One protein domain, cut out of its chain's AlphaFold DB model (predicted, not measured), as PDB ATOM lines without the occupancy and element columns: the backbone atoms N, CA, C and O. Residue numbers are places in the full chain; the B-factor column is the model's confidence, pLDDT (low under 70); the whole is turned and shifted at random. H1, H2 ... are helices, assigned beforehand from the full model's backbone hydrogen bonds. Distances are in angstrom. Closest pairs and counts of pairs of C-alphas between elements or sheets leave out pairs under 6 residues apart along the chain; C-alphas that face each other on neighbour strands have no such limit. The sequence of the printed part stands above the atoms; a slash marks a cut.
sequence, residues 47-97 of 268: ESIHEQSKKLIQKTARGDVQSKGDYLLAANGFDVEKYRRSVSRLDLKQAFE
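Overview. This is residues 47 to 97 of the 268 residues of an uncharacterized protein of Naegleria fowleri (UniProt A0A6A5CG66). Four helices strung end to end make an open, flat V with no core: H1 and H2, set at an angle to each other, form one arm, the chain turns at residues 76 to 79, and H3 with the short H4 forms the other arm. The space between the arms is empty, and residues 47 to 55 of H1 and residues 85 to 97, which hold the last part of H3 and H4, stick out freely at the two tips. The printed part has 51 residues with four named helices in the order H1, H2, H3, H4 and no named strand; its class is all helix. It is only just loose, close to extended, with a radius of gyration of the C-alphas of 14.7 A, and the C-alphas span 38 by 36 by 14 A.

Along the chain. H1, the longest helix, holds residues 47 to 61 and begins at C-alpha 47 at (-56.266, -0.440, 22.783); it measures 20.7 A from first to last C-alpha. H2 holds residues 64 to 75 and measures 16.9 A, ending at C-alpha 75 at (-45.575, -35.329, 26.385). H3 holds residues 80 to 89 and measures 13.8 A. H4 holds residues 92 to 96 and measures 6.4 A, ending at C-alpha 96 at (-37.042, -11.139, 48.600).

Arrangement. H1 and H2 are close but not clearly touching, and their closest C-alphas, those of Lys 59 and Val 65, are 6.7 A apart. They run the same way at a steep tilt of 62 degrees. H2 and H3 only just touch, with 3 pairs of C-alphas within 8 A, and they touch only at the corner by their link. H2 touches H3 with residues 70 to 74 alone, and the closest C-alphas of the two helices are those of Asp 70 and Val 80, 6.2 A apart. H2 and H3 run opposite ways at a steep tilt of 63 degrees. H1 is apart from H3 and H4, and H4 is also apart from H2 and H3. In H1, H2, H3 and H4, every O i to N i+4 pair is within hydrogen-bond range.

Size, cuts and confidence. The two C-alphas farthest apart are those of Glu 47 and Gly 77, at 39.8 A, while the first and last printed C-alphas, those of Glu 47 and Glu 97, are 35.0 A apart. The printed part has no cut. The links H1 to H2, H2 to H3 and H3 to H4 are tight, with 2, 4 and 2 residues. The mean pLDDT of the printed part is 71.6, and the model's confidence is low, under 70, at residues 59 to 67 and 90 to 97.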
ATOM      1  N   GLU A  47     -55.007  -0.012  22.166       74.06
ATOM      2  CA  GLU A  47     -56.266  -0.440  22.783       74.06
ATOM      3  C   GLU A  47     -56.557  -1.942  22.563       74.06
ATOM      4  O   GLU A  47     -56.851  -2.683  23.504       74.06
ATOM      5  N   SER A  48     -56.397  -2.436  21.332       73.50
ATOM      6  CA  SER A  48     -56.627  -3.840  20.968       73.50
ATOM      7  C   SER A  48     -55.569  -4.770  21.570       73.50
ATOM      8  O   SER A  48     -55.892  -5.861  22.052       73.50
ATOM      9  N   ILE A  49     -54.304  -4.331  21.614       77.50
ATOM     10  CA  ILE A  49     -53.230  -5.063  22.308       77.50
ATOM     11  C   ILE A  49     -53.537  -5.151  23.803       77.50
ATOM     12  O   ILE A  49     -53.391  -6.218  24.401       77.50
ATOM     13  N   HIS A  50     -54.003  -4.060  24.406       80.00
ATOM     14  CA  HIS A  50     -54.369  -4.023  25.814       80.00
ATOM     15  C   HIS A  50     -55.551  -4.956  26.115       80.00
ATOM     16  O   HIS A  50     -55.488  -5.741  27.064       80.00
ATOM     17  N   GLU A  51     -56.599  -4.949  25.295       83.75
ATOM     18  CA  GLU A  51     -57.758  -5.818  25.497       83.75
ATOM     19  C   GLU A  51     -57.399  -7.304  25.331       83.75
ATOM     20  O   GLU A  51     -57.828  -8.156  26.116       83.75
ATOM     21  N   GLN A  52     -56.553  -7.635  24.352       80.06
ATOM     22  CA  GLN A  52     -56.058  -8.997  24.155       80.06
ATOM     23  C   GLN A  52     -55.092  -9.436  25.255       80.06
ATOM     24  O   GLN A  52     -55.164 -10.583  25.694       80.06
ATOM     25  N   SER A  53     -54.243  -8.534  25.747       80.31
ATOM     26  CA  SER A  53     -53.379  -8.776  26.904       80.31
ATOM     27  C   SER A  53     -54.216  -9.052  28.151       80.31
ATOM     28  O   SER A  53     -54.016 -10.071  28.803       80.31
ATOM     29  N   LYS A  54     -55.251  -8.246  28.422       82.25
ATOM     30  CA  LYS A  54     -56.212  -8.496  29.510       82.25
ATOM     31  C   LYS A  54     -56.905  -9.848  29.369       82.25
ATOM     32  O   LYS A  54     -56.969 -10.599  30.340       82.25
ATOM     33  N   LYS A  55     -57.376 -10.197  28.166       80.12
ATOM     34  CA  LYS A  55     -57.984 -11.510  27.884       80.12
ATOM     35  C   LYS A  55     -56.987 -12.652  28.084       80.12
ATOM     36  O   LYS A  55     -57.357 -13.689  28.630       80.12
ATOM     37  N   LEU A  56     -55.728 -12.474  27.691       77.19
ATOM     38  CA  LEU A  56     -54.670 -13.462  27.886       77.19
ATOM     39  C   LEU A  56     -54.319 -13.617  29.368       77.19
ATOM     40  O   LEU A  56     -54.263 -14.740  29.850       77.19
ATOM     41  N   ILE A  57     -54.165 -12.518  30.103       78.31
ATOM     42  CA  ILE A  57     -53.944 -12.508  31.553       78.31
ATOM     43  C   ILE A  57     -55.106 -13.210  32.257       78.31
ATOM     44  O   ILE A  57     -54.877 -14.061  33.108       78.31
ATOM     45  N   GLN A  58     -56.349 -12.936  31.855       74.88
ATOM     46  CA  GLN A  58     -57.525 -13.597  32.413       74.88
ATOM     47  C   GLN A  58     -57.565 -15.098  32.074       74.88
ATOM     48  O   GLN A  58     -57.933 -15.901  32.929       74.88
ATOM     49  N   LYS A  59     -57.167 -15.506  30.861       68.75
ATOM     50  CA  LYS A  59     -57.056 -16.926  30.476       68.75
ATOM     51  C   LYS A  59     -55.917 -17.644  31.205       68.75
ATOM     52  O   LYS A  59     -56.092 -18.788  31.610       68.75
ATOM     53  N   THR A  60     -54.788 -16.975  31.420       64.06
ATOM     54  CA  THR A  60     -53.664 -17.487  32.214       64.06
ATOM     55  C   THR A  60     -54.038 -17.593  33.692       64.06
ATOM     56  O   THR A  60     -53.732 -18.602  34.319       64.06
ATOM     57  N   ALA A  61     -54.782 -16.624  34.235       64.38
ATOM     58  CA  ALA A  61     -55.302 -16.655  35.604       64.38
ATOM     59  C   ALA A  61     -56.316 -17.791  35.829       64.38
ATOM     60  O   ALA A  61     -56.424 -18.310  36.936       64.38
ATOM     61  N   ARG A  62     -57.035 -18.210  34.779       64.19
ATOM     62  CA  ARG A  62     -57.948 -19.365  34.803       64.19
ATOM     63  C   ARG A  62     -57.240 -20.722  34.657       64.19
ATOM     64  O   ARG A  62     -57.920 -21.740  34.657       64.19
ATOM     65  N   GLY A  63     -55.911 -20.759  34.516       61.34
ATOM     66  CA  GLY A  63     -55.117 -21.999  34.487       61.34
ATOM     67  C   GLY A  63     -55.233 -22.847  33.211       61.34
ATOM     68  O   GLY A  63     -54.510 -23.827  33.064       61.34
ATOM     69  N   ASP A  64     -56.077 -22.462  32.252       60.50
ATOM     70  CA  ASP A  64     -56.350 -23.229  31.024       60.50
ATOM     71  C   ASP A  64     -55.122 -23.311  30.089       60.50
ATOM     72  O   ASP A  64     -54.785 -24.356  29.535       60.50
ATOM     73  N   VAL A  65     -54.364 -22.212  29.983       59.62
ATOM     74  CA  VAL A  65     -53.103 -22.165  29.215       59.62
ATOM     75  C   VAL A  65     -51.988 -22.954  29.911       59.62
ATOM     76  O   VAL A  65     -51.156 -23.559  29.234       59.62
ATOM     77  N   GLN A  66     -52.000 -22.985  31.247       60.84
ATOM     78  CA  GLN A  66     -51.041 -23.752  32.046       60.84
ATOM     79  C   GLN A  66     -51.267 -25.251  31.828       60.84
ATOM     80  O   GLN A  66     -50.337 -25.940  31.444       60.84
ATOM     81  N   SER A  67     -52.516 -25.729  31.868       66.50
ATOM     82  CA  SER A  67     -52.840 -27.146  31.629       66.50
ATOM     83  C   SER A  67     -52.396 -27.658  30.250       66.50
ATOM     84  O   SER A  67     -51.869 -28.766  30.139       66.50
ATOM     85  N   LYS A  68     -52.551 -26.853  29.188       74.38
ATOM     86  CA  LYS A  68     -52.081 -27.232  27.845       74.38
ATOM     87  C   LYS A  68     -50.552 -27.207  27.732       74.38
ATOM     88  O   LYS A  68     -49.985 -28.071  27.065       74.38
ATOM     89  N   GLY A  69     -49.890 -26.242  28.370       75.25
ATOM     90  CA  GLY A  69     -48.429 -26.201  28.473       75.25
ATOM     91  C   GLY A  69     -47.885 -27.411  29.233       75.25
ATOM     92  O   GLY A  69     -47.005 -28.104  28.728       75.25
ATOM     93  N   ASP A  70     -48.490 -27.723  30.375       71.12
ATOM     94  CA  ASP A  70     -48.154 -28.854  31.239       71.12
ATOM     95  C   ASP A  70     -48.321 -30.186  30.503       71.12
ATOM     96  O   ASP A  70     -47.468 -31.068  30.601       71.12
ATOM     97  N   TYR A  71     -49.372 -30.313  29.689       76.50
ATOM     98  CA  TYR A  71     -49.589 -31.485  28.844       76.50
ATOM     99  C   TYR A  71     -48.498 -31.651  27.772       76.50
ATOM    100  O   TYR A  71     -48.001 -32.757  27.564       76.50
ATOM    101  N   LEU A  72     -48.080 -30.567  27.111       80.75
ATOM    102  CA  LEU A  72     -47.000 -30.613  26.115       80.75
ATOM    103  C   LEU A  72     -45.633 -30.904  26.753       80.75
ATOM    104  O   LEU A  72     -44.825 -31.631  26.180       80.75
ATOM    105  N   LEU A  73     -45.377 -30.370  27.946       76.06
ATOM    106  CA  LEU A  73     -44.172 -30.639  28.731       76.06
ATOM    107  C   LEU A  73     -44.126 -32.106  29.194       76.06
ATOM    108  O   LEU A  73     -43.100 -32.769  29.037       76.06
ATOM    109  N   ALA A  74     -45.256 -32.642  29.662       77.12
ATOM    110  CA  ALA A  74     -45.398 -34.051  30.018       77.12
ATOM    111  C   ALA A  74     -45.237 -34.981  28.805       77.12
ATOM    112  O   ALA A  74     -44.579 -36.015  28.908       77.12
ATOM    113  N   ALA A  75     -45.755 -34.588  27.635       77.38
ATOM    114  CA  ALA A  75     -45.575 -35.329  26.385       77.38
ATOM    115  C   ALA A  75     -44.101 -35.419  25.941       77.38
ATOM    116  O   ALA A  75     -43.723 -36.371  25.264       77.38
ATOM    117  N   ASN A  76     -43.254 -34.473  26.361       76.62
ATOM    118  CA  ASN A  76     -41.803 -34.498  26.146       76.62
ATOM    119  C   ASN A  76     -41.032 -35.200  27.287       76.62
ATOM    120  O   ASN A  76     -39.808 -35.103  27.359       76.62
ATOM    121  N   GLY A  77     -41.730 -35.913  28.181       74.12
ATOM    122  CA  GLY A  77     -41.126 -36.688  29.269       74.12
ATOM    123  C   GLY A  77     -40.759 -35.872  30.511       74.12
ATOM    124  O   GLY A  77     -39.989 -36.353  31.344       74.12
ATOM    125  N   PHE A  78     -41.282 -34.650  30.660       75.19
ATOM    126  CA  PHE A  78     -41.008 -33.794  31.813       75.19
ATOM    127  C   PHE A  78     -42.097 -33.945  32.888       75.19
ATOM    128  O   PHE A  78     -43.269 -33.677  32.639       75.19
ATOM    129  N   ASP A  79     -41.724 -34.353  34.105       78.94
ATOM    130  CA  ASP A  79     -42.650 -34.427  35.246       78.94
ATOM    131  C   ASP A  79     -42.899 -33.021  35.815       78.94
ATOM    132  O   ASP A  79     -42.202 -32.532  36.715       78.94
ATOM    133  N   VAL A  80     -43.895 -32.358  35.230       78.69
ATOM    134  CA  VAL A  80     -44.309 -30.996  35.570       78.69
ATOM    135  C   VAL A  80     -44.764 -30.894  37.022       78.69
ATOM    136  O   VAL A  80     -44.447 -29.915  37.691       78.69
ATOM    137  N   GLU A  81     -45.420 -31.919  37.568       76.69
ATOM    138  CA  GLU A  81     -45.934 -31.890  38.939       76.69
ATOM    139  C   GLU A  81     -44.816 -31.963  39.982       76.69
ATOM    140  O   GLU A  81     -44.860 -31.262  41.000       76.69
ATOM    141  N   LYS A  82     -43.766 -32.752  39.728       79.12
ATOM    142  CA  LYS A  82     -42.562 -32.745  40.570       79.12
ATOM    143  C   LYS A  82     -41.849 -31.396  40.509       79.12
ATOM    144  O   LYS A  82     -41.442 -30.881  41.550       79.12
ATOM    145  N   TYR A  83     -41.718 -30.808  39.320       74.62
ATOM    146  CA  TYR A  83     -41.062 -29.510  39.159       74.62
ATOM    147  C   TYR A  83     -41.877 -28.367  39.760       74.62
ATOM    148  O   TYR A  83     -41.308 -27.518  40.433       74.62
ATOM    149  N   ARG A  84     -43.203 -28.380  39.626       75.88
ATOM    150  CA  ARG A  84     -44.109 -27.402  40.236       75.88
ATOM    151  C   ARG A  84     -44.036 -27.448  41.755       75.88
ATOM    152  O   ARG A  84     -43.986 -26.398  42.389       75.88
ATOM    153  N   ARG A  85     -43.944 -28.643  42.351       77.44
ATOM    154  CA  ARG A  85     -43.671 -28.794  43.790       77.44
ATOM    155  C   ARG A  85     -42.288 -28.272  44.163       77.44
ATOM    156  O   ARG A  85     -42.177 -27.607  45.181       77.44
ATOM    157  N   SER A  86     -41.255 -28.526  43.362       75.00
ATOM    158  CA  SER A  86     -39.914 -27.972  43.600       75.00
ATOM    159  C   SER A  86     -39.886 -26.445  43.490       75.00
ATOM    160  O   SER A  86     -39.302 -25.798  44.346       75.00
ATOM    161  N   VAL A  87     -40.568 -25.862  42.503       72.56
ATOM    162  CA  VAL A  87     -40.705 -24.410  42.308       72.56
ATOM    163  C   VAL A  87     -41.564 -23.777  43.400       72.56
ATOM    164  O   VAL A  87     -41.250 -22.692  43.855       72.56
ATOM    165  N   SER A  88     -42.603 -24.461  43.882       70.06
ATOM    166  CA  SER A  88     -43.414 -23.975  45.011       70.06
ATOM    167  C   SER A  88     -42.687 -24.112  46.353       70.06
ATOM    168  O   SER A  88     -42.956 -23.354  47.274       70.06
ATOM    169  N   ARG A  89     -41.776 -25.089  46.478       71.12
ATOM    170  CA  ARG A  89     -40.859 -25.232  47.623       71.12
ATOM    171  C   ARG A  89     -39.723 -24.214  47.586       71.12
ATOM    172  O   ARG A  89     -39.164 -23.912  48.635       71.12
ATOM    173  N   LEU A  90     -39.372 -23.708  46.404       65.69
ATOM    174  CA  LEU A  90     -38.569 -22.503  46.263       65.69
ATOM    175  C   LEU A  90     -39.469 -21.324  46.635       65.69
ATOM    176  O   LEU A  90     -40.077 -20.683  45.785       65.69
ATOM    177  N   ASP A  91     -39.604 -21.080  47.932       58.81
ATOM    178  CA  ASP A  91     -40.302 -19.909  48.432       58.81
ATOM    179  C   ASP A  91     -39.457 -18.658  48.150       58.81
ATOM    180  O   ASP A  91     -38.672 -18.192  48.974       58.81
ATOM    181  N   LEU A  92     -39.576 -18.124  46.929       57.25
ATOM    182  CA  LEU A  92     -38.948 -16.856  46.563       57.25
ATOM    183  C   LEU A  92     -39.536 -15.681  47.360       57.25
ATOM    184  O   LEU A  92     -38.921 -14.621  47.376       57.25
ATOM    185  N   LYS A  93     -40.687 -15.824  48.034       55.91
ATOM    186  CA  LYS A  93     -41.229 -14.725  48.846       55.91
ATOM    187  C   LYS A  93     -40.370 -14.486  50.084       55.91
ATOM    188  O   LYS A  93     -40.059 -13.341  50.373       55.91
ATOM    189  N   GLN A  94     -39.870 -15.548  50.715       58.34
ATOM    190  CA  GLN A  94     -38.942 -15.427  51.844       58.34
ATOM    191  C   GLN A  94     -37.546 -14.916  51.433       58.34
ATOM    192  O   GLN A  94     -36.835 -14.343  52.253       58.34
ATOM    193  N   ALA A  95     -37.136 -15.102  50.174       60.09
ATOM    194  CA  ALA A  95     -35.828 -14.648  49.690       60.09
ATOM    195  C   ALA A  95     -35.786 -13.158  49.296       60.09
ATOM    196  O   ALA A  95     -34.695 -12.605  49.164       60.09
ATOM    197  N   PHE A  96     -36.943 -12.524  49.079       59.38
ATOM    198  CA  PHE A  96     -37.042 -11.139  48.600       59.38
ATOM    199  C   PHE A  96     -37.888 -10.224  49.493       59.38
ATOM    200  O   PHE A  96     -38.053  -9.051  49.164       59.38
ATOM    201  N   GLU A  97     -38.398 -10.721  50.619       61.53
ATOM    202  CA  GLU A  97     -38.949  -9.874  51.674       61.53
ATOM    203  C   GLU A  97     -37.812  -9.512  52.644       61.53
ATOM    204  O   GLU A  97     -37.214 -10.413  53.242       61.53
TER     205      GLU A  97